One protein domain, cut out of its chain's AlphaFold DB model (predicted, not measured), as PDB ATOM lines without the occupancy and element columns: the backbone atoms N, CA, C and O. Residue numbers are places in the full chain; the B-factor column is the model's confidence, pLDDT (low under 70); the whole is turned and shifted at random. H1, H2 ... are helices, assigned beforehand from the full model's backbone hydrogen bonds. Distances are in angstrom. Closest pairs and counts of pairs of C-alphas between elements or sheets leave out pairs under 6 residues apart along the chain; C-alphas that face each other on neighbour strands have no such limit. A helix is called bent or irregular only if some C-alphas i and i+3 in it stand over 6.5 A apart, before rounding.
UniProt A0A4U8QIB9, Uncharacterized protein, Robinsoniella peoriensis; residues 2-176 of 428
ATOM      1  N   GLN A   2     250.754 209.021 156.965       42.62
ATOM      2  CA  GLN A   2     251.386 207.814 157.538       42.62
ATOM      3  C   GLN A   2     250.745 207.302 158.846       42.62
ATOM      4  O   GLN A   2     250.597 206.093 159.013       42.62
ATOM      5  N   VAL A   3     250.267 208.194 159.723       39.88
ATOM      6  CA  VAL A   3     249.607 207.817 160.991       39.88
ATOM      7  C   VAL A   3     248.285 207.075 160.747       39.88
ATOM      8  O   VAL A   3     248.070 206.004 161.306       39.88
ATOM      9  N   LYS A   4     247.444 207.543 159.809       36.88
ATOM     10  CA  LYS A   4     246.213 206.831 159.396       36.88
ATOM     11  C   LYS A   4     246.509 205.441 158.814       36.88
ATOM     12  O   LYS A   4     245.753 204.505 159.065       36.88
ATOM     13  N   ARG A   5     247.617 205.270 158.076       36.97
ATOM     14  CA  ARG A   5     248.056 203.952 157.574       36.97
ATOM     15  C   ARG A   5     248.527 203.032 158.704       36.97
ATOM     16  O   ARG A   5     248.166 201.859 158.682       36.97
ATOM     17  N   GLN A   6     249.265 203.538 159.693       29.98
ATOM     18  CA  GLN A   6     249.700 202.740 160.845       29.98
ATOM     19  C   GLN A   6     248.538 202.331 161.755       29.98
ATOM     20  O   GLN A   6     248.440 201.155 162.098       29.98
ATOM     21  N   VAL A   7     247.600 203.237 162.048       35.53
ATOM     22  CA  VAL A   7     246.390 202.937 162.835       35.53
ATOM     23  C   VAL A   7     245.509 201.903 162.126       35.53
ATOM     24  O   VAL A   7     245.050 200.949 162.748       35.53
ATOM     25  N   LYS A   8     245.348 202.005 160.798       34.53
ATOM     26  CA  LYS A   8     244.604 201.013 159.999       34.53
ATOM     27  C   LYS A   8     245.310 199.648 159.956       34.53
ATOM     28  O   LYS A   8     244.645 198.617 159.905       34.53
ATOM     29  N   LYS A   9     246.649 199.624 160.002       34.28
ATOM     30  CA  LYS A   9     247.459 198.393 160.056       34.28
ATOM     31  C   LYS A   9     247.387 197.733 161.440       34.28
ATOM     32  O   LYS A   9     247.181 196.528 161.508       34.28
ATOM     33  N   LEU A  10     247.459 198.515 162.520       29.20
ATOM     34  CA  LEU A  10     247.256 198.071 163.907       29.20
ATOM     35  C   LEU A  10     245.838 197.537 164.135       29.20
ATOM     36  O   LEU A  10     245.690 196.420 164.611       29.20
ATOM     37  N   SER A  11     244.809 198.263 163.691       29.86
ATOM     38  CA  SER A  11     243.410 197.816 163.731       29.86
ATOM     39  C   SER A  11     243.214 196.480 163.003       29.86
ATOM     40  O   SER A  11     242.624 195.556 163.560       29.86
ATOM     41  N   LYS A  12     243.780 196.324 161.795       35.28
ATOM     42  CA  LYS A  12     243.738 195.054 161.051       35.28
ATOM     43  C   LYS A  12     244.494 193.924 161.753       35.28
ATOM     44  O   LYS A  12     244.020 192.796 161.715       35.28
ATOM     45  N   MET A  13     245.646 194.192 162.371       32.12
ATOM     46  CA  MET A  13     246.411 193.177 163.111       32.12
ATOM     47  C   MET A  13     245.693 192.731 164.384       32.12
ATOM     48  O   MET A  13     245.639 191.531 164.637       32.12
ATOM     49  N   VAL A  14     245.088 193.665 165.125       34.22
ATOM     50  CA  VAL A  14     244.246 193.360 166.288       34.22
ATOM     51  C   VAL A  14     243.067 192.505 165.832       34.22
ATOM     52  O   VAL A  14     242.981 191.355 166.238       34.22
ATOM     53  N   LEU A  15     242.259 192.965 164.868       35.91
ATOM     54  CA  LEU A  15     241.139 192.193 164.300       35.91
ATOM     55  C   LEU A  15     241.543 190.785 163.823       35.91
ATOM     56  O   LEU A  15     240.796 189.829 164.033       35.91
ATOM     57  N   LYS A  16     242.721 190.639 163.202       40.25
ATOM     58  CA  LYS A  16     243.243 189.348 162.723       40.25
ATOM     59  C   LYS A  16     243.672 188.434 163.881       40.25
ATOM     60  O   LYS A  16     243.389 187.240 163.830       40.25
ATOM     61  N   GLY A  17     244.268 188.992 164.936       43.41
ATOM     62  CA  GLY A  17     244.613 188.271 166.164       43.41
ATOM     63  C   GLY A  17     243.386 187.744 166.914       43.41
ATOM     64  O   GLY A  17     243.397 186.610 167.384       43.41
ATOM     65  N   GLY A  18     242.293 188.508 166.955       48.22
ATOM     66  CA  GLY A  18     241.078 188.116 167.692       48.22
ATOM     67  C   GLY A  18     240.264 187.094 166.955       48.22
ATOM     68  O   GLY A  18     239.716 186.181 167.558       48.22
ATOM     69  N   ARG A  19     240.249 187.204 165.625       52.75
ATOM     70  CA  ARG A  19     239.648 186.197 164.764       52.75
ATOM     71  C   ARG A  19     240.362 184.851 164.930       52.75
ATOM     72  O   ARG A  19     239.697 183.841 165.118       52.75
ATOM     73  N   GLN A  20     241.699 184.831 164.971       54.16
ATOM     74  CA  GLN A  20     242.454 183.604 165.264       54.16
ATOM     75  C   GLN A  20     242.181 183.052 166.672       54.16
ATOM     76  O   GLN A  20     241.966 181.851 166.804       54.16
ATOM     77  N   GLN A  21     242.134 183.906 167.700       61.06
ATOM     78  CA  GLN A  21     241.825 183.482 169.073       61.06
ATOM     79  C   GLN A  21     240.401 182.920 169.214       61.06
ATOM     80  O   GLN A  21     240.185 181.951 169.945       61.06
ATOM     81  N   PHE A  22     239.442 183.488 168.484       65.12
ATOM     82  CA  PHE A  22     238.070 182.995 168.421       65.12
ATOM     83  C   PHE A  22     237.993 181.611 167.765       65.12
ATOM     84  O   PHE A  22     237.376 180.711 168.325       65.12
ATOM     85  N   HIS A  23     238.676 181.403 166.634       68.44
ATOM     86  CA  HIS A  23     238.706 180.098 165.965       68.44
ATOM     87  C   HIS A  23     239.325 179.003 166.841       68.44
ATOM     88  O   HIS A  23     238.782 177.905 166.918       68.44
ATOM     89  N   THR A  24     240.414 179.300 167.557       71.38
ATOM     90  CA  THR A  24     241.002 178.333 168.497       71.38
ATOM     91  C   THR A  24     240.074 178.029 169.669       71.38
ATOM     92  O   THR A  24     239.955 176.876 170.061       71.38
ATOM     93  N   ALA A  25     239.371 179.036 170.199       74.12
ATOM     94  CA  ALA A  25     238.420 178.828 171.286       74.12
ATOM     95  C   ALA A  25     237.217 177.987 170.842       74.12
ATOM     96  O   ALA A  25     236.774 177.114 171.577       74.12
ATOM     97  N   PHE A  26     236.722 178.220 169.626       80.69
ATOM     98  CA  PHE A  26     235.646 177.433 169.039       80.69
ATOM     99  C   PHE A  26     236.033 175.956 168.892       80.69
ATOM    100  O   PHE A  26     235.267 175.086 169.294       80.69
ATOM    101  N   LEU A  27     237.233 175.673 168.378       79.88
ATOM    102  CA  LEU A  27     237.733 174.302 168.229       79.88
ATOM    103  C   LEU A  27     237.939 173.607 169.583       79.88
ATOM    104  O   LEU A  27     237.581 172.443 169.729       79.88
ATOM    105  N   GLU A  28     238.456 174.321 170.590       79.81
ATOM    106  CA  GLU A  28     238.589 173.795 171.957       79.81
ATOM    107  C   GLU A  28     237.219 173.450 172.568       79.81
ATOM    108  O   GLU A  28     237.062 172.385 173.164       79.81
ATOM    109  N   ILE A  29     236.222 174.325 172.394       83.19
ATOM    110  CA  ILE A  29     234.846 174.081 172.841       83.19
ATOM    111  C   ILE A  29     234.260 172.875 172.106       83.19
ATOM    112  O   ILE A  29     233.712 171.995 172.759       83.19
ATOM    113  N   ALA A  30     234.406 172.791 170.782       84.50
ATOM    114  CA  ALA A  30     233.892 171.673 169.995       84.50
ATOM    115  C   ALA A  30     234.483 170.331 170.458       84.50
ATOM    116  O   ALA A  30     233.741 169.379 170.695       84.50
ATOM    117  N   ALA A  31     235.801 170.275 170.675       83.94
ATOM    118  CA  ALA A  31     236.479 169.078 171.163       83.94
ATOM    119  C   ALA A  31     236.011 168.674 172.576       83.94
ATOM    120  O   ALA A  31     235.745 167.496 172.829       83.94
ATOM    121  N   GLN A  32     235.852 169.644 173.486       84.69
ATOM    122  CA  GLN A  32     235.289 169.406 174.822       84.69
ATOM    123  C   GLN A  32     233.846 168.913 174.740       84.69
ATOM    124  O   GLN A  32     233.493 167.934 175.393       84.69
ATOM    125  N   THR A  33     233.015 169.559 173.924       88.06
ATOM    126  CA  THR A  33     231.622 169.174 173.722       88.06
ATOM    127  C   THR A  33     231.519 167.735 173.242       88.06
ATOM    128  O   THR A  33     230.774 166.973 173.850       88.06
ATOM    129  N   CYS A  34     232.300 167.332 172.235       89.50
ATOM    130  CA  CYS A  34     232.350 165.942 171.786       89.50
ATOM    131  C   CYS A  34     232.692 164.995 172.944       89.50
ATOM    132  O   CYS A  34     231.962 164.039 173.180       89.50
ATOM    133  N   LEU A  35     233.751 165.285 173.704       89.25
ATOM    134  CA  LEU A  35     234.195 164.429 174.804       89.25
ATOM    135  C   LEU A  35     233.129 164.266 175.899       89.25
ATOM    136  O   LEU A  35     232.755 163.148 176.250       89.25
ATOM    137  N   TYR A  36     232.630 165.377 176.442       89.00
ATOM    138  CA  TYR A  36     231.662 165.358 177.539       89.00
ATOM    139  C   TYR A  36     230.319 164.779 177.112       89.00
ATOM    140  O   TYR A  36     229.688 164.043 177.873       89.00
ATOM    141  N   TYR A  37     229.896 165.070 175.884       91.75
ATOM    142  CA  TYR A  37     228.677 164.505 175.335       91.75
ATOM    143  C   TYR A  37     228.786 162.988 175.143       91.75
ATOM    144  O   TYR A  37     227.822 162.284 175.420       91.75
ATOM    145  N   MET A  38     229.956 162.454 174.767       91.38
ATOM    146  CA  MET A  38     230.154 161.001 174.685       91.38
ATOM    147  C   MET A  38     230.053 160.301 176.038       91.38
ATOM    148  O   MET A  38     229.482 159.211 176.126       91.38
ATOM    149  N   ILE A  39     230.554 160.932 177.101       89.56
ATOM    150  CA  ILE A  39     230.406 160.415 178.468       89.56
ATOM    151  C   ILE A  39     228.920 160.376 178.846       89.56
ATOM    152  O   ILE A  39     228.427 159.340 179.292       89.56
ATOM    153  N   TYR A  40     228.188 161.467 178.601       90.94
ATOM    154  CA  TYR A  40     226.739 161.533 178.811       90.94
ATOM    155  C   TYR A  40     225.987 160.453 178.011       90.94
ATOM    156  O   TYR A  40     225.208 159.689 178.580       90.94
ATOM    157  N   ALA A  41     226.257 160.347 176.709       91.06
ATOM    158  CA  ALA A  41     225.584 159.423 175.801       91.06
ATOM    159  C   ALA A  41     225.849 157.949 176.159       91.06
ATOM    160  O   ALA A  41     224.968 157.105 175.998       91.06
ATOM    161  N   SER A  42     227.038 157.644 176.687       88.81
ATOM    162  CA  SER A  42     227.390 156.305 177.177       88.81
ATOM    163  C   SER A  42     226.574 155.906 178.403       88.81
ATOM    164  O   SER A  42     226.037 154.799 178.453       88.81
ATOM    165  N   VAL A  43     226.433 156.814 179.375       86.75
ATOM    166  CA  VAL A  43     225.597 156.578 180.564       86.75
ATOM    167  C   VAL A  43     224.124 156.467 180.163       86.75
ATOM    168  O   VAL A  43     223.433 155.550 180.608       86.75
ATOM    169  N   LEU A  44     223.660 157.336 179.258       88.44
ATOM    170  CA  LEU A  44     222.299 157.293 178.731       88.44
ATOM    171  C   LEU A  44     221.986 155.950 178.058       88.44
ATOM    172  O   LEU A  44     220.926 155.390 178.314       88.44
ATOM    173  N   ALA A  45     222.893 155.393 177.250       86.38
ATOM    174  CA  ALA A  45     222.671 154.099 176.600       86.38
ATOM    175  C   ALA A  45     222.456 152.954 177.603       86.38
ATOM    176  O   ALA A  45     221.599 152.096 177.382       86.38
ATOM    177  N   GLY A  46     223.192 152.961 178.719       79.38
ATOM    178  CA  GLY A  46     222.978 152.013 179.815       79.38
ATOM    179  C   GLY A  46     221.594 152.164 180.449       79.38
ATOM    180  O   GLY A  46     220.889 151.175 180.641       79.38
ATOM    181  N   LEU A  47     221.165 153.404 180.694       80.31
ATOM    182  CA  LEU A  47     219.848 153.711 181.261       80.31
ATOM    183  C   LEU A  47     218.695 153.398 180.292       80.31
ATOM    184  O   LEU A  47     217.645 152.932 180.731       80.31
ATOM    185  N   CYS A  48     218.893 153.574 178.982       81.56
ATOM    186  CA  CYS A  48     217.939 153.140 177.959       81.56
ATOM    187  C   CYS A  48     217.787 151.616 177.931       81.56
ATOM    188  O   CYS A  48     216.667 151.130 177.824       81.56
ATOM    189  N   LYS A  49     218.885 150.852 178.053       78.81
ATOM    190  CA  LYS A  49     218.826 149.380 178.144       78.81
ATOM    191  C   LYS A  49     218.037 148.923 179.376       78.81
ATOM    192  O   LYS A  49     217.320 147.934 179.304       78.81
ATOM    193  N   GLY A  50     218.152 149.657 180.484       74.94
ATOM    194  CA  GLY A  50     217.370 149.437 181.704       74.94
ATOM    195  C   GLY A  50     215.939 149.986 181.665       74.94
ATOM    196  O   GLY A  50     215.290 149.989 182.704       74.94
ATOM    197  N   ASN A  51     215.455 150.484 180.517       78.25
ATOM    198  CA  ASN A  51     214.148 151.136 180.353       78.25
ATOM    199  C   ASN A  51     213.891 152.321 181.312       78.25
ATOM    200  O   ASN A  51     212.745 152.682 181.563       78.25
ATOM    201  N   VAL A  52     214.951 152.957 181.825       73.50
ATOM    202  CA  VAL A  52     214.857 154.100 182.750       73.50
ATOM    203  C   VAL A  52     214.621 155.412 181.994       73.50
ATOM    204  O   VAL A  52     213.963 156.314 182.503       73.50
ATOM    205  N   LEU A  53     215.172 155.531 180.783       81.69
ATOM    206  CA  LEU A  53     215.136 156.743 179.960       81.69
ATOM    207  C   LEU A  53     214.866 156.420 178.489       81.69
ATOM    208  O   LEU A  53     215.373 155.431 177.954       81.69
ATOM    209  N   SER A  54     214.105 157.283 177.813       84.94
ATOM    210  CA  SER A  54     213.788 157.114 176.391       84.94
ATOM    211  C   SER A  54     214.976 157.436 175.478       84.94
ATOM    212  O   SER A  54     215.857 158.230 175.811       84.94
ATOM    213  N   LYS A  55     214.971 156.853 174.271       85.31
ATOM    214  CA  LYS A  55     216.000 157.103 173.244       85.31
ATOM    215  C   LYS A  55     215.993 158.551 172.727       85.31
ATOM    216  O   LYS A  55     217.012 159.019 172.229       85.31
ATOM    217  N   ASP A  56     214.899 159.293 172.896       88.88
ATOM    218  CA  ASP A  56     214.815 160.706 172.491       88.88
ATOM    219  C   ASP A  56     215.826 161.590 173.228       88.88
ATOM    220  O   ASP A  56     216.205 162.654 172.732       88.88
ATOM    221  N   TRP A  57     216.281 161.153 174.406       89.44
ATOM    222  CA  TRP A  57     217.275 161.865 175.198       89.44
ATOM    223  C   TRP A  57     218.659 161.906 174.557       89.44
ATOM    224  O   TRP A  57     219.439 162.784 174.909       89.44
ATOM    225  N   PHE A  58     218.939 161.081 173.541       88.56
ATOM    226  CA  PHE A  58     220.114 161.307 172.700       88.56
ATOM    227  C   PHE A  58     219.996 162.658 171.981       88.56
ATOM    228  O   PHE A  58     220.928 163.442 171.990       88.56
ATOM    229  N   VAL A  59     218.840 163.015 171.424       88.56
ATOM    230  CA  VAL A  59     218.690 164.311 170.737       88.56
ATOM    231  C   VAL A  59     218.453 165.443 171.738       88.56
ATOM    232  O   VAL A  59     219.124 166.472 171.687       88.56
ATOM    233  N   LYS A  60     217.535 165.252 172.694       89.50
ATOM    234  CA  LYS A  60     217.200 166.276 173.704       89.50
ATOM    235  C   LYS A  60     218.397 166.609 174.604       89.50
ATOM    236  O   LYS A  60     218.547 167.754 175.025       89.50
ATOM    237  N   GLY A  61     219.290 165.645 174.834       86.31
ATOM    238  CA  GLY A  61     220.520 165.798 175.608       86.31
ATOM    239  C   GLY A  61     221.534 166.789 175.028       86.31
ATOM    240  O   GLY A  61     222.430 167.213 175.755       86.31
ATOM    241  N   ILE A  62     221.373 167.247 173.778       87.94
ATOM    242  CA  ILE A  62     222.176 168.341 173.190       87.94
ATOM    243  C   ILE A  62     222.095 169.624 174.034       87.94
ATOM    244  O   ILE A  62     223.032 170.423 174.031       87.94
ATOM    245  N   VAL A  63     221.042 169.806 174.837       91.31
ATOM    246  CA  VAL A  63     220.959 170.906 175.814       91.31
ATOM    247  C   VAL A  63     222.181 170.973 176.749       91.31
ATOM    248  O   VAL A  63     222.559 172.056 177.192       91.31
ATOM    249  N   PHE A  64     222.870 169.848 176.980       89.75
ATOM    250  CA  PHE A  64     224.099 169.773 177.771       89.75
ATOM    251  C   PHE A  64     225.265 170.604 177.206       89.75
ATOM    252  O   PHE A  64     226.157 171.013 177.948       89.75
ATOM    253  N   VAL A  65     225.253 170.918 175.907       90.38
ATOM    254  CA  VAL A  65     226.270 171.775 175.282       90.38
ATOM    255  C   VAL A  65     226.263 173.181 175.887       90.38
ATOM    256  O   VAL A  65     227.323 173.790 176.039       90.38
ATOM    257  N   VAL A  66     225.092 173.686 176.286       91.12
ATOM    258  CA  VAL A  66     224.939 175.050 176.809       91.12
ATOM    259  C   VAL A  66     225.766 175.256 178.092       91.12
ATOM    260  O   VAL A  66     226.618 176.151 178.088       91.12
ATOM    261  N   PRO A  67     225.630 174.430 179.153       90.94
ATOM    262  CA  PRO A  67     226.507 174.504 180.322       90.94
ATOM    263  C   PRO A  67     228.005 174.455 180.003       90.94
ATOM    264  O   PRO A  67     228.766 175.231 180.577       90.94
ATOM    265  N   LEU A  68     228.442 173.596 179.074       90.12
ATOM    266  CA  LEU A  68     229.863 173.447 178.727       90.12
ATOM    267  C   LEU A  68     230.446 174.740 178.138       90.12
ATOM    268  O   LEU A  68     231.517 175.193 178.555       90.12
ATOM    269  N   VAL A  69     229.713 175.366 177.212       89.06
ATOM    270  CA  VAL A  69     230.091 176.654 176.614       89.06
ATOM    271  C   VAL A  69     230.132 177.744 177.683       89.06
ATOM    272  O   VAL A  69     231.103 178.501 177.765       89.06
ATOM    273  N   VAL A  70     229.111 177.809 178.542       89.75
ATOM    274  CA  VAL A  70     229.051 178.808 179.612       89.75
ATOM    275  C   VAL A  70     230.212 178.622 180.591       89.75
ATOM    276  O   VAL A  70     230.890 179.595 180.906       89.75
ATOM    277  N   PHE A  71     230.530 177.396 181.013       89.50
ATOM    278  CA  PHE A  71     231.671 177.122 181.896       89.50
ATOM    279  C   PHE A  71     233.002 177.540 181.276       89.50
ATOM    280  O   PHE A  71     233.828 178.152 181.960       89.50
ATOM    281  N   TYR A  72     233.200 177.294 179.978       85.00
ATOM    282  CA  TYR A  72     234.377 177.778 179.257       85.00
ATOM    283  C   TYR A  72     234.500 179.306 179.310       85.00
ATOM    284  O   TYR A  72     235.575 179.835 179.612       85.00
ATOM    285  N   ILE A  73     233.397 180.022 179.074       84.19
ATOM    286  CA  ILE A  73     233.358 181.486 179.146       84.19
ATOM    287  C   ILE A  73     233.641 181.950 180.577       84.19
ATOM    288  O   ILE A  73     234.530 182.779 180.782       84.19
ATOM    289  N   LEU A  74     232.966 181.375 181.577       84.81
ATOM    290  CA  LEU A  74     233.122 181.747 182.984       84.81
ATOM    291  C   LEU A  74     234.564 181.590 183.463       84.81
ATOM    292  O   LEU A  74     235.054 182.460 184.184       84.81
ATOM    293  N   ARG A  75     235.279 180.538 183.039       82.56
ATOM    294  CA  ARG A  75     236.709 180.364 183.357       82.56
ATOM    295  C   ARG A  75     237.574 181.524 182.863       82.56
ATOM    296  O   ARG A  75     238.606 181.801 183.472       82.56
ATOM    297  N   LYS A  76     237.183 182.181 181.768       76.50
ATOM    298  CA  LYS A  76     237.950 183.260 181.132       76.50
ATOM    299  C   LYS A  76     237.500 184.660 181.548       76.50
ATOM    300  O   LYS A  76     238.327 185.565 181.521       76.50
ATOM    301  N   THR A  77     236.232 184.845 181.911       75.81
ATOM    302  CA  THR A  77     235.651 186.172 182.179       75.81
ATOM    303  C   THR A  77     235.535 186.512 183.659       75.81
ATOM    304  O   THR A  77     235.628 187.681 184.024       75.81
ATOM    305  N   THR A  78     235.332 185.525 184.535       76.50
ATOM    306  CA  THR A  78     235.054 185.813 185.948       76.50
ATOM    307  C   THR A  78     236.340 185.994 186.744       76.50
ATOM    308  O   THR A  78     237.177 185.096 186.811       76.50
ATOM    309  N   VAL A  79     236.491 187.141 187.406       72.44
ATOM    310  CA  VAL A  79     237.663 187.444 188.249       72.44
ATOM    311  C   VAL A  79     237.493 186.864 189.655       72.44
ATOM    312  O   VAL A  79     238.378 186.172 190.159       72.44
ATOM    313  N   SER A  80     236.321 187.074 190.265       76.81
ATOM    314  CA  SER A  80     236.007 186.572 191.605       76.81
ATOM    315  C   SER A  80     235.757 185.064 191.601       76.81
ATOM    316  O   SER A  80     234.917 184.556 190.856       76.81
ATOM    317  N   PHE A  81     236.465 184.348 192.478       77.06
ATOM    318  CA  PHE A  81     236.302 182.904 192.658       77.06
ATOM    319  C   PHE A  81     234.921 182.537 193.229       77.06
ATOM    320  O   PHE A  81     234.355 181.516 192.848       77.06
ATOM    321  N   ILE A  82     234.351 183.380 194.099       78.44
ATOM    322  CA  ILE A  82     233.037 183.130 194.714       78.44
ATOM    323  C   ILE A  82     231.933 183.229 193.660       78.44
ATOM    324  O   ILE A  82     231.107 182.327 193.549       78.44
ATOM    325  N   VAL A  83     231.958 184.282 192.835       81.81
ATOM    326  CA  VAL A  83     230.997 184.460 191.732       81.81
ATOM    327  C   VAL A  83     231.107 183.304 190.739       81.81
ATOM    328  O   VAL A  83     230.098 182.754 190.312       81.81
ATOM    329  N   PHE A  84     232.331 182.881 190.419       84.62
ATOM    330  CA  PHE A  84     232.561 181.707 189.581       84.62
ATOM    331  C   PHE A  84     231.914 180.444 190.154       84.62
ATOM    332  O   PHE A  84     231.218 179.744 189.421       84.62
ATOM    333  N   LEU A  85     232.117 180.163 191.443       83.88
ATOM    334  CA  LEU A  85     231.555 178.984 192.097       83.88
ATOM    335  C   LEU A  85     230.021 179.027 192.125       83.88
ATOM    336  O   LEU A  85     229.383 178.053 191.731       83.88
ATOM    337  N   MET A  86     229.437 180.164 192.514       82.75
ATOM    338  CA  MET A  86     227.982 180.354 192.552       82.75
ATOM    339  C   MET A  86     227.338 180.118 191.186       82.75
ATOM    340  O   MET A  86     226.336 179.415 191.094       82.75
ATOM    341  N   LEU A  87     227.937 180.638 190.110       87.00
ATOM    342  CA  LEU A  87     227.416 180.444 188.755       87.00
ATOM    343  C   LEU A  87     227.475 178.975 188.311       87.00
ATOM    344  O   LEU A  87     226.544 178.504 187.667       87.00
ATOM    345  N   HIS A  88     228.516 178.224 188.687       88.81
ATOM    346  CA  HIS A  88     228.587 176.791 188.374       88.81
ATOM    347  C   HIS A  88     227.536 175.979 189.140       88.81
ATOM    348  O   HIS A  88     226.911 175.091 188.556       88.81
ATOM    349  N   ILE A  89     227.304 176.302 190.417       87.00
ATOM    350  CA  ILE A  89     226.247 175.679 191.227       87.00
ATOM    351  C   ILE A  89     224.873 175.995 190.628       87.00
ATOM    352  O   ILE A  89     224.081 175.082 190.416       87.00
ATOM    353  N   LEU A  90     224.620 177.263 190.290       90.38
ATOM    354  CA  LEU A  90     223.353 177.712 189.716       90.38
ATOM    355  C   LEU A  90     223.044 177.012 188.390       90.38
ATOM    356  O   LEU A  90     221.938 176.517 188.206       90.38
ATOM    357  N   ILE A  91     224.019 176.932 187.482       91.69
ATOM    358  CA  ILE A  91     223.849 176.254 186.189       91.69
ATOM    359  C   ILE A  91     223.593 174.758 186.399       91.69
ATOM    360  O   ILE A  91     222.699 174.199 185.771       91.69
ATOM    361  N   THR A  92     224.320 174.118 187.320       89.31
ATOM    362  CA  THR A  92     224.132 172.693 187.635       89.31
ATOM    363  C   THR A  92     222.739 172.420 188.209       89.31
ATOM    364  O   THR A  92     222.059 171.502 187.755       89.31
ATOM    365  N   ALA A  93     222.280 173.239 189.159       86.06
ATOM    366  CA  ALA A  93     220.935 173.141 189.724       86.06
ATOM    367  C   ALA A  93     219.848 173.439 188.675       86.06
ATOM    368  O   ALA A  93     218.833 172.746 188.614       86.06
ATOM    369  N   GLY A  94     220.090 174.421 187.802       86.81
ATOM    370  CA  GLY A  94     219.201 174.782 186.701       86.81
ATOM    371  C   GLY A  94     218.920 173.611 185.760       86.81
ATOM    372  O   GLY A  94     217.772 173.427 185.363       86.81
ATOM    373  N   MET A  95     219.916 172.762 185.481       88.06
ATOM    374  CA  MET A  95     219.721 171.558 184.658       88.06
ATOM    375  C   MET A  95     218.733 170.558 185.274       88.06
ATOM    376  O   MET A  95     218.012 169.894 184.538       88.06
ATOM    377  N   TYR A  96     218.649 170.460 186.604       86.81
ATOM    378  CA  TYR A  96     217.671 169.588 187.268       86.81
ATOM    379  C   TYR A  96     216.268 170.215 187.331       86.81
ATOM    380  O   TYR A  96     215.252 169.533 187.184       86.81
ATOM    381  N   ILE A  97     216.202 171.530 187.561       87.44
ATOM    382  CA  ILE A  97     214.937 172.248 187.754       87.44
ATOM    383  C   ILE A  97     214.199 172.428 186.422       87.44
ATOM    384  O   ILE A  97     213.002 172.153 186.352       87.44
ATOM    385  N   LEU A  98     214.909 172.864 185.375       90.00
ATOM    386  CA  LEU A  98     214.323 173.248 184.086       90.00
ATOM    387  C   LEU A  98     213.931 172.055 183.213       90.00
ATOM    388  O   LEU A  98     213.095 172.202 182.324       90.00
ATOM    389  N   ILE A  99     214.531 170.884 183.436       89.69
ATOM    390  CA  ILE A  99     214.226 169.687 182.658       89.69
ATOM    391  C   ILE A  99     212.971 169.003 183.241       89.69
ATOM    392  O   ILE A  99     212.962 168.654 184.430       89.69
ATOM    393  N   PRO A 100     211.898 168.812 182.440       86.75
ATOM    394  CA  PRO A 100     210.645 168.235 182.937       86.75
ATOM    395  C   PRO A 100     210.792 166.784 183.408       86.75
ATOM    396  O   PRO A 100     210.292 166.423 184.472       86.75
ATOM    397  N   ASP A 101     211.515 165.967 182.644       86.94
ATOM    398  CA  ASP A 101     211.829 164.579 182.993       86.94
ATOM    399  C   ASP A 101     212.886 164.554 184.103       86.94
ATOM    400  O   ASP A 101     214.040 164.932 183.891       86.94
ATOM    401  N   LYS A 102     212.499 164.125 185.309       84.00
ATOM    402  CA  LYS A 102     213.383 164.174 186.481       84.00
ATOM    403  C   LYS A 102     214.543 163.190 186.410       84.00
ATOM    404  O   LYS A 102     215.625 163.530 186.889       84.00
ATOM    405  N   SER A 103     214.378 162.049 185.748       81.06
ATOM    406  CA  SER A 103     215.474 161.104 185.511       81.06
ATOM    407  C   SER A 103     216.514 161.709 184.567       81.06
ATOM    408  O   SER A 103     217.717 161.647 184.828       81.06
ATOM    409  N   ALA A 104     216.057 162.375 183.502       84.19
ATOM    410  CA  ALA A 104     216.943 163.054 182.559       84.19
ATOM    411  C   ALA A 104     217.606 164.296 183.161       84.19
ATOM    412  O   ALA A 104     218.804 164.513 182.976       84.19
ATOM    413  N   GLY A 105     216.838 165.096 183.904       85.19
ATOM    414  CA  GLY A 105     217.327 166.266 184.622       85.19
ATOM    415  C   GLY A 105     218.389 165.895 185.653       85.19
ATOM    416  O   GLY A 105     219.401 166.584 185.752       85.19
ATOM    417  N   LEU A 106     218.216 164.775 186.367       84.94
ATOM    418  CA  LEU A 106     219.210 164.262 187.312       84.94
ATOM    419  C   LEU A 106     220.502 163.850 186.600       84.94
ATOM    420  O   LEU A 106     221.583 164.254 187.025       84.94
ATOM    421  N   LEU A 107     220.403 163.101 185.496       86.75
ATOM    422  CA  LEU A 107     221.563 162.705 184.693       86.75
ATOM    423  C   LEU A 107     222.321 163.928 184.157       86.75
ATOM    424  O   LEU A 107     223.540 164.023 184.293       86.75
ATOM    425  N   LEU A 108     221.601 164.890 183.577       88.44
ATOM    426  CA  LEU A 108     222.182 166.116 183.034       88.44
ATOM    427  C   LEU A 108     222.811 166.981 184.129       88.44
ATOM    428  O   LEU A 108     223.911 167.501 183.932       88.44
ATOM    429  N   ALA A 109     222.166 167.113 185.288       86.00
ATOM    430  CA  ALA A 109     222.724 167.816 186.438       86.00
ATOM    431  C   ALA A 109     223.976 167.113 186.973       86.00
ATOM    432  O   ALA A 109     224.966 167.779 187.258       86.00
ATOM    433  N   PHE A 110     223.990 165.781 187.029       85.69
ATOM    434  CA  PHE A 110     225.170 165.012 187.422       85.69
ATOM    435  C   PHE A 110     226.345 165.236 186.456       85.69
ATOM    436  O   PHE A 110     227.439 165.611 186.887       85.69
ATOM    437  N   CYS A 111     226.121 165.100 185.144       87.69
ATOM    438  CA  CYS A 111     227.144 165.366 184.125       87.69
ATOM    439  C   CYS A 111     227.631 166.826 184.165       87.69
ATOM    440  O   CYS A 111     228.831 167.093 184.053       87.69
ATOM    441  N   THR A 112     226.717 167.772 184.388       90.31
ATOM    442  CA  THR A 112     227.043 169.197 184.534       90.31
ATOM    443  C   THR A 112     227.869 169.448 185.789       90.31
ATOM    444  O   THR A 112     228.900 170.114 185.706       90.31
ATOM    445  N   GLY A 113     227.519 168.836 186.919       84.12
ATOM    446  CA  GLY A 113     228.286 168.913 188.159       84.12
ATOM    447  C   GLY A 113     229.708 168.375 187.996       84.12
ATOM    448  O   GLY A 113     230.664 169.029 188.415       84.12
ATOM    449  N   LEU A 114     229.883 167.248 187.300       86.44
ATOM    450  CA  LEU A 114     231.212 166.710 186.998       86.44
ATOM    451  C   LEU A 114     232.034 167.683 186.137       86.44
ATOM    452  O   LEU A 114     233.191 167.971 186.452       86.44
ATOM    453  N   SER A 115     231.428 168.255 185.092       87.44
ATOM    454  CA  SER A 115     232.093 169.264 184.256       87.44
ATOM    455  C   SER A 115     232.417 170.552 185.031       87.44
ATOM    456  O   SER A 115     233.456 171.171 184.799       87.44
ATOM    457  N   ALA A 116     231.602 170.924 186.024       87.62
ATOM    458  CA  ALA A 116     231.861 172.052 186.911       87.62
ATOM    459  C   ALA A 116     233.060 171.799 187.836       87.62
ATOM    460  O   ALA A 116     233.891 172.691 188.025       87.62
ATOM    461  N   LEU A 117     233.196 170.580 188.368       82.88
ATOM    462  CA  LEU A 117     234.363 170.179 189.158       82.88
ATOM    463  C   LEU A 117     235.649 170.242 188.328       82.88
ATOM    464  O   LEU A 117     236.657 170.780 188.792       82.88
ATOM    465  N   ILE A 118     235.607 169.760 187.083       84.94
ATOM    466  CA  ILE A 118     236.748 169.839 186.162       84.94
ATOM    467  C   ILE A 118     237.067 171.303 185.839       84.94
ATOM    468  O   ILE A 118     238.220 171.723 185.958       84.94
ATOM    469  N   SER A 119     236.051 172.116 185.538       85.62
ATOM    470  CA  SER A 119     236.180 173.561 185.308       85.62
ATOM    471  C   SER A 119     236.882 174.272 186.474       85.62
ATOM    472  O   SER A 119     237.802 175.076 186.277       85.62
ATOM    473  N   LEU A 120     236.503 173.930 187.706       83.19
ATOM    474  CA  LEU A 120     237.101 174.449 188.930       83.19
ATOM    475  C   LEU A 120     238.552 173.981 189.103       83.19
ATOM    476  O   LEU A 120     239.433 174.795 189.394       83.19
ATOM    477  N   PHE A 121     238.831 172.704 188.856       80.00
ATOM    478  CA  PHE A 121     240.183 172.154 188.909       80.00
ATOM    479  C   PHE A 121     241.127 172.835 187.910       80.00
ATOM    480  O   PHE A 121     242.229 173.252 188.275       80.00
ATOM    481  N   LEU A 122     240.681 173.021 186.667       79.56
ATOM    482  CA  LEU A 122     241.434 173.708 185.617       79.56
ATOM    483  C   LEU A 122     241.762 175.146 186.006       79.56
ATOM    484  O   LEU A 122     242.905 175.588 185.845       79.56
ATOM    485  N   ARG A 123     240.792 175.854 186.595       79.06
ATOM    486  CA  ARG A 123     240.989 177.213 187.105       79.06
ATOM    487  C   ARG A 123     242.034 177.260 188.223       79.06
ATOM    488  O   ARG A 123     242.908 178.123 188.199       79.06
ATOM    489  N   ILE A 124     242.003 176.317 189.166       70.25
ATOM    490  CA  ILE A 124     242.975 176.235 190.275       70.25
ATOM    491  C   ILE A 124     244.385 175.910 189.773       70.25
ATOM    492  O   ILE A 124     245.381 176.441 190.276       70.25
ATOM    493  N   GLN A 125     244.489 175.010 188.795       69.69
ATOM    494  CA  GLN A 125     245.771 174.639 188.201       69.69
ATOM    495  C   GLN A 125     246.287 175.680 187.203       69.69
ATOM    496  O   GLN A 125     247.449 175.604 186.807       69.69
ATOM    497  N   ASN A 126     245.456 176.661 186.830       67.44
ATOM    498  CA  ASN A 126     245.726 177.630 185.770       67.44
ATOM    499  C   ASN A 126     246.143 176.929 184.460       67.44
ATOM    500  O   ASN A 126     247.046 177.379 183.751       67.44
ATOM    501  N   LYS A 127     245.515 175.775 184.195       64.44
ATOM    502  CA  LYS A 127     245.716 174.965 182.992       64.44
ATOM    503  C   LYS A 127     244.601 175.254 182.001       64.44
ATOM    504  O   LYS A 127     243.460 175.498 182.389       64.44
ATOM    505  N   GLN A 128     244.941 175.212 180.719       63.72
ATOM    506  CA  GLN A 128     243.937 175.195 179.668       63.72
ATOM    507  C   GLN A 128     243.396 173.778 179.512       63.72
ATOM    508  O   GLN A 128     244.137 172.801 179.620       63.72
ATOM    509  N   GLU A 129     242.096 173.684 179.277       63.50
ATOM    510  CA  GLU A 129     241.424 172.426 178.996       63.50
ATOM    511  C   GLU A 129     241.620 172.095 177.524       63.50
ATOM    512  O   GLU A 129     240.840 172.500 176.665       63.50
ATOM    513  N   ARG A 130     242.725 171.411 177.239       65.00
ATOM    514  CA  ARG A 130     242.963 170.804 175.936       65.00
ATOM    515  C   ARG A 130     242.777 169.300 176.081       65.00
ATOM    516  O   ARG A 130     243.565 168.683 176.808       65.00
ATOM    517  N   PRO A 131     241.728 168.718 175.484       63.94
ATOM    518  CA  PRO A 131     241.565 167.279 175.491       63.94
ATOM    519  C   PRO A 131     242.724 166.660 174.703       63.94
ATOM    520  O   PRO A 131     242.808 166.737 173.490       63.94
ATOM    521  N   TRP A 132     243.667 166.073 175.434       68.75
ATOM    522  CA  TRP A 132     244.760 165.284 174.883       68.75
ATOM    523  C   TRP A 132     244.261 164.174 173.937       68.75
ATOM    524  O   TRP A 132     243.231 163.559 174.196       68.75
ATOM    525  N   LEU A 133     245.041 163.842 172.902       72.19
ATOM    526  CA  LEU A 133     244.801 162.708 171.996       72.19
ATOM    527  C   LEU A 133     244.470 161.389 172.716       72.19
ATOM    528  O   LEU A 133     243.726 160.580 172.174       72.19
ATOM    529  N   ALA A 134     244.948 161.177 173.946       73.12
ATOM    530  CA  ALA A 134     244.594 160.010 174.761       73.12
ATOM    531  C   ALA A 134     243.078 159.879 175.036       73.12
ATOM    532  O   ALA A 134     242.574 158.775 175.223       73.12
ATOM    533  N   TRP A 135     242.326 160.985 175.000       81.44
ATOM    534  CA  TRP A 135     240.869 160.976 175.154       81.44
ATOM    535  C   TRP A 135     240.131 160.334 173.974       81.44
ATOM    536  O   TRP A 135     238.951 160.017 174.115       81.44
ATOM    537  N   THR A 136     240.810 160.044 172.855       82.31
ATOM    538  CA  THR A 136     240.265 159.198 171.772       82.31
ATOM    539  C   THR A 136     239.760 157.845 172.290       82.31
ATOM    540  O   THR A 136     238.756 157.330 171.796       82.31
ATOM    541  N   GLY A 137     240.372 157.316 173.360       83.38
ATOM    542  CA  GLY A 137     239.928 156.092 174.025       83.38
ATOM    543  C   GLY A 137     238.493 156.157 174.561       83.38
ATOM    544  O   GLY A 137     237.794 155.149 174.528       83.38
ATOM    545  N   VAL A 138     237.999 157.332 174.974       88.50
ATOM    546  CA  VAL A 138     236.609 157.485 175.447       88.50
ATOM    547  C   VAL A 138     235.613 157.204 174.327       88.50
ATOM    548  O   VAL A 138     234.589 156.571 174.571       88.50
ATOM    549  N   PHE A 139     235.913 157.608 173.093       90.31
ATOM    550  CA  PHE A 139     235.043 157.350 171.945       90.31
ATOM    551  C   PHE A 139     235.011 155.861 171.588       90.31
ATOM    552  O   PHE A 139     233.943 155.329 171.291       90.31
ATOM    553  N   LEU A 140     236.155 155.172 171.685       86.94
ATOM    554  CA  LEU A 140     236.237 153.725 171.477       86.94
ATOM    555  C   LEU A 140     235.439 152.958 172.541       86.94
ATOM    556  O   LEU A 140     234.648 152.077 172.208       86.94
ATOM    557  N   VAL A 141     235.597 153.332 173.816       86.12
ATOM    558  CA  VAL A 141     234.821 152.760 174.927       86.12
ATOM    559  C   VAL A 141     233.327 153.017 174.730       86.12
ATOM    560  O   VAL A 141     232.527 152.098 174.875       86.12
ATOM    561  N   SER A 142     232.946 154.234 174.331       90.44
ATOM    562  CA  SER A 142     231.549 154.599 174.058       90.44
ATOM    563  C   SER A 142     230.949 153.760 172.927       90.44
ATOM    564  O   SER A 142     229.829 153.267 173.050       90.44
ATOM    565  N   TYR A 143     231.705 153.528 171.850       88.00
ATOM    566  CA  TYR A 143     231.277 152.642 170.770       88.00
ATOM    567  C   TYR A 143     231.067 151.208 171.287       88.00
ATOM    568  O   TYR A 143     230.042 150.592 170.997       88.00
ATOM    569  N   GLY A 144     231.999 150.689 172.099       82.56
ATOM    570  CA  GLY A 144     231.884 149.364 172.718       82.56
ATOM    571  C   GLY A 144     230.654 149.231 173.624       82.56
ATOM    572  O   GLY A 144     229.930 148.237 173.541       82.56
ATOM    573  N   ILE A 145     230.352 150.262 174.424       83.81
ATOM    574  CA  ILE A 145     229.113 150.352 175.213       83.81
ATOM    575  C   ILE A 145     227.891 150.340 174.288       83.81
ATOM    576  O   ILE A 145     226.910 149.659 174.583       83.81
ATOM    577  N   GLY A 146     227.947 151.032 173.148       86.56
ATOM    578  CA  GLY A 146     226.915 150.986 172.110       86.56
ATOM    579  C   GLY A 146     226.654 149.570 171.597       86.56
ATOM    580  O   GLY A 146     225.499 149.162 171.514       86.56
ATOM    581  N   GLY A 147     227.708 148.789 171.343       83.62
ATOM    582  CA  GLY A 147     227.596 147.368 171.000       83.62
ATOM    583  C   GLY A 147     226.966 146.533 172.120       83.62
ATOM    584  O   GLY A 147     225.988 145.831 171.892       83.62
ATOM    585  N   TYR A 148     227.449 146.670 173.359       82.81
ATOM    586  CA  TYR A 148     226.916 145.939 174.523       82.81
ATOM    587  C   TYR A 148     225.449 146.276 174.851       82.81
ATOM    588  O   TYR A 148     224.692 145.450 175.378       82.81
ATOM    589  N   THR A 149     225.040 147.515 174.579       84.00
ATOM    590  CA  THR A 149     223.673 147.999 174.809       84.00
ATOM    591  C   THR A 149     222.762 147.838 173.595       84.00
ATOM    592  O   THR A 149     221.584 148.167 173.698       84.00
ATOM    593  N   ASN A 150     223.270 147.315 172.470       85.25
ATOM    594  CA  ASN A 150     222.578 147.281 171.176       85.25
ATOM    595  C   ASN A 150     222.037 148.664 170.752       85.25
ATOM    596  O   ASN A 150     220.986 148.789 170.121       85.25
ATOM    597  N   SER A 151     222.747 149.733 171.125       85.50
ATOM    598  CA  SER A 151     222.399 151.112 170.788       85.50
ATOM    599  C   SER A 151     223.100 151.543 169.502       85.50
ATOM    600  O   SER A 151     224.231 152.037 169.512       85.50
ATOM    601  N   GLU A 152     222.397 151.406 168.375       86.44
ATOM    602  CA  GLU A 152     222.864 151.891 167.065       86.44
ATOM    603  C   GLU A 152     223.127 153.400 167.053       86.44
ATOM    604  O   GLU A 152     224.062 153.878 166.411       86.44
ATOM    605  N   ILE A 153     222.330 154.158 167.810       88.44
ATOM    606  CA  ILE A 153     222.490 155.607 167.939       88.44
ATOM    607  C   ILE A 153     223.838 155.920 168.594       88.44
ATOM    608  O   ILE A 153     224.600 156.717 168.051       88.44
ATOM    609  N   LEU A 154     224.179 155.256 169.707       89.31
ATOM    610  CA  LEU A 154     225.448 155.495 170.397       89.31
ATOM    611  C   LEU A 154     226.651 155.124 169.520       89.31
ATOM    612  O   LEU A 154     227.622 155.880 169.484       89.31
ATOM    613  N   LYS A 155     226.583 154.018 168.766       87.88
ATOM    614  CA  LYS A 155     227.641 153.644 167.810       87.88
ATOM    615  C   LYS A 155     227.860 154.731 166.754       87.88
ATOM    616  O   LYS A 155     228.984 155.203 166.592       87.88
ATOM    617  N   ARG A 156     226.788 155.197 166.098       87.44
ATOM    618  CA  ARG A 156     226.855 156.255 165.069       87.44
ATOM    619  C   ARG A 156     227.392 157.570 165.627       87.44
ATOM    620  O   ARG A 156     228.284 158.174 165.036       87.44
ATOM    621  N   VAL A 157     226.881 157.994 166.784       88.44
ATOM    622  CA  VAL A 157     227.336 159.215 167.459       88.44
ATOM    623  C   VAL A 157     228.806 159.106 167.873       88.44
ATOM    624  O   VAL A 157     229.536 160.076 167.702       88.44
ATOM    625  N   SER A 158     229.274 157.942 168.335       89.56
ATOM    626  CA  SER A 158     230.683 157.731 168.706       89.56
ATOM    627  C   SER A 158     231.628 157.918 167.516       89.56
ATOM    628  O   SER A 158     232.631 158.623 167.637       89.56
ATOM    629  N   VAL A 159     231.287 157.342 166.354       86.75
ATOM    630  CA  VAL A 159     232.075 157.476 165.114       86.75
ATOM    631  C   VAL A 159     232.074 158.921 164.609       86.75
ATOM    632  O   VAL A 159     233.120 159.461 164.238       86.75
ATOM    633  N   LEU A 160     230.919 159.589 164.638       87.75
ATOM    634  CA  LEU A 160     230.828 161.000 164.262       87.75
ATOM    635  C   LEU A 160     231.656 161.883 165.207       87.75
ATOM    636  O   LEU A 160     232.409 162.744 164.758       87.75
ATOM    637  N   ALA A 161     231.548 161.657 166.514       89.50
ATOM    638  CA  ALA A 161     232.205 162.480 167.515       89.50
ATOM    639  C   ALA A 161     233.733 162.317 167.492       89.50
ATOM    640  O   ALA A 161     234.429 163.328 167.574       89.50
ATOM    641  N   VAL A 162     234.269 161.101 167.299       88.00
ATOM    642  CA  VAL A 162     235.727 160.906 167.148       88.00
ATOM    643  C   VAL A 162     236.254 161.548 165.866       88.00
ATOM    644  O   VAL A 162     237.353 162.097 165.863       88.00
ATOM    645  N   SER A 163     235.452 161.551 164.800       86.19
ATOM    646  CA  SER A 163     235.793 162.196 163.530       86.19
ATOM    647  C   SER A 163     235.890 163.715 163.683       86.19
ATOM    648  O   SER A 163     236.904 164.319 163.333       86.19
ATOM    649  N   VAL A 164     234.864 164.339 164.275       87.44
ATOM    650  CA  VAL A 164     234.846 165.785 164.554       87.44
ATOM    651  C   VAL A 164     235.972 166.170 165.513       87.44
ATOM    652  O   VAL A 164     236.664 167.162 165.280       87.44
ATOM    653  N   PHE A 165     236.189 165.372 166.561       88.62
ATOM    654  CA  PHE A 165     237.272 165.564 167.519       88.62
ATOM    655  C   PHE A 165     238.646 165.499 166.843       88.62
ATOM    656  O   PHE A 165     239.437 166.429 166.977       88.62
ATOM    657  N   GLY A 166     238.909 164.441 166.070       85.88
ATOM    658  CA  GLY A 166     240.176 164.232 165.374       85.88
ATOM    659  C   GLY A 166     240.491 165.366 164.402       85.88
ATOM    660  O   GLY A 166     241.562 165.960 164.488       85.88
ATOM    661  N   LEU A 167     239.539 165.741 163.539       84.88
ATOM    662  CA  LEU A 167     239.718 166.854 162.600       84.88
ATOM    663  C   LEU A 167     239.969 168.183 163.334       84.88
ATOM    664  O   LEU A 167     240.836 168.960 162.927       84.88
ATOM    665  N   SER A 168     239.261 168.431 164.439       84.81
ATOM    666  CA  SER A 168     239.445 169.641 165.251       84.81
ATOM    667  C   SER A 168     240.832 169.692 165.899       84.81
ATOM    668  O   SER A 168     241.505 170.723 165.825       84.81
ATOM    669  N   GLU A 169     241.293 168.578 166.474       82.81
ATOM    670  CA  GLU A 169     242.629 168.450 167.071       82.81
ATOM    671  C   GLU A 169     243.737 168.656 166.037       82.81
ATOM    672  O   GLU A 169     244.712 169.357 166.304       82.81
ATOM    673  N   MET A 170     243.579 168.127 164.823       83.56
ATOM    674  CA  MET A 170     244.552 168.349 163.753       83.56
ATOM    675  C   MET A 170     244.706 169.829 163.403       83.56
ATOM    676  O   MET A 170     245.831 170.324 163.279       83.56
ATOM    677  N   ILE A 171     243.590 170.556 163.300       84.75
ATOM    678  CA  ILE A 171     243.609 172.003 163.066       84.75
ATOM    679  C   ILE A 171     244.278 172.715 164.243       84.75
ATOM    680  O   ILE A 171     245.119 173.588 164.026       84.75
ATOM    681  N   LEU A 172     243.950 172.339 165.482       81.12
ATOM    682  CA  LEU A 172     244.547 172.929 166.680       81.12
ATOM    683  C   LEU A 172     246.065 172.722 166.727       81.12
ATOM    684  O   LEU A 172     246.797 173.689 166.943       81.12
ATOM    685  N   ILE A 173     246.546 171.502 166.472       82.69
ATOM    686  CA  ILE A 173     247.977 171.166 166.433       82.69
ATOM    687  C   ILE A 173     248.688 171.982 165.352       82.69
ATOM    688  O   ILE A 173     249.746 172.558 165.602       82.69
ATOM    689  N   TYR A 174     248.103 172.093 164.161       85.44
ATOM    690  CA  TYR A 174     248.662 172.910 163.088       85.44
ATOM    691  C   TYR A 174     248.726 174.393 163.443       85.44
ATOM    692  O   TYR A 174     249.782 175.011 163.293       85.44
ATOM    693  N   LEU A 175     247.630 174.966 163.948       80.88
ATOM    694  CA  LEU A 175     247.587 176.370 164.352       80.88
ATOM    695  C   LEU A 175     248.607 176.657 165.460       80.88
ATOM    696  O   LEU A 175     249.285 177.684 165.421       80.88
ATOM    697  N   GLU A 176     248.755 175.740 166.416       77.88
ATOM    698  CA  GLU A 176     249.734 175.824 167.498       77.88
ATOM    699  C   GLU A 176     251.172 175.761 166.967       77.88
ATOM    700  O   GLU A 176     251.983 176.633 167.285       77.88
TER     701      GLU A 176
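AT A GLANCE: This is residues 2 to 176 of the 428 residues of an uncharacterized protein of Robinsoniella peoriensis (UniProt A0A4U8QIB9). One very long helix, H1, runs through the middle of a helical bundle, with the hairpin of H5 and H6 packed on one side of it and H2 and H4 on the other, H3 lying beyond them. Residues 2 to 19, the first part of H1, stick out from the body as a straight arm, and this arm makes much of the length. The printed part has 175 residues with six named helices, H1 to H6 in order, and no named strand; the class is all helix, and the bundle is up and down, each helix running against the one before it in the chain. The whole is only just loose, close to compact, with a radius of gyration of the C-alphas of 18.9 A, and it spans 71 by 36 by 28 A, only just elongated.

HOW THE PARTS SIT: H1, residues 2 to 49, is the hub and touches four other helices. It forms a hairpin with H2, residues 57 to 77: they touch, on H1 with residues 29 to 44 alone, at a steep tilt of 41 degrees, opposite ways, and their closest C-alphas are those of Thr 33 and Val 65, 6.2 A apart. H2 has a kink of 25 degrees near residue 64; it is neither bent nor irregular, but only just: C-alphas 60 and 63 are 6.3 A apart. H2 and H3, residues 81 to 98, form a hairpin at a shallow tilt of 13 degrees; they touch with residues 67 to 75 and 84 to 92 alone, closest at the C-alphas of Leu 74 and Phe 84, 6.6 A apart. H3 stays apart from H1. H3 and H4, residues 102 to 125, form another hairpin at a shallow tilt of 15 degrees, and the C-alphas of Tyr 96 and Gly 105, their closest, are 4.3 A apart. H4 touches H2, the same way at a shallow tilt of 26 degrees, closest at the C-alphas of Arg 75 and Arg 123, 6.5 A apart. H4 also touches H1, with residues 107 to 115 of H4 and residues 36 to 40 of H1 alone, opposite ways at a steep tilt of 46 degrees; the closest C-alphas are those of Tyr 40 and Cys 111, 6.6 A apart. H5, residues 133 to 148, is apart from H4 and touches residues 35 to 46 of H1 alone, the same way at a shallow tilt of 31 degrees, with the C-alphas of Ser 42 and Ser 142 closest at 5.5 A. H6, residues 152 to 176, forms a hairpin with H5 at a shallow tilt of 7 degrees, closest at the C-alphas of Tyr 143 and Lys 155, 4.8 A apart. H6 touches residues 24 to 45 of H1 alone, opposite ways at a shallow tilt of 26 degrees, and the C-alphas of Ala 31 and Phe 165 are closest at 5.1 A. Every O i to N i+4 pair is within hydrogen-bond range in H1, H4 and H6; the counts are 9 of 17 in H2, 13 of 14 in H3 and 9 of 12 in H5.

IN THESE COORDINATES: H1 begins at C-alpha 2, (251.386, 207.814, 157.538), and measures 70.0 A from first to last C-alpha. H2 measures 31.3 A, H3 25.5 A, H4 34.1 A and H5 24.6 A. H4 begins at C-alpha 102, (213.383, 164.174, 186.481). H6 measures 36.0 A and ends at C-alpha 176, (249.734, 175.824, 167.498).

THE WHOLE: The two C-alphas farthest apart are those of Gln 2 and Gly 50, at 71.8 A. Without residues 2 to 19, which stand free, the body spans 44 by 39 by 22 A. The printed part has no cut and no long link. Mean pLDDT of the printed part is 78.7; residues 2 to 23 and 125 to 132 are under 70.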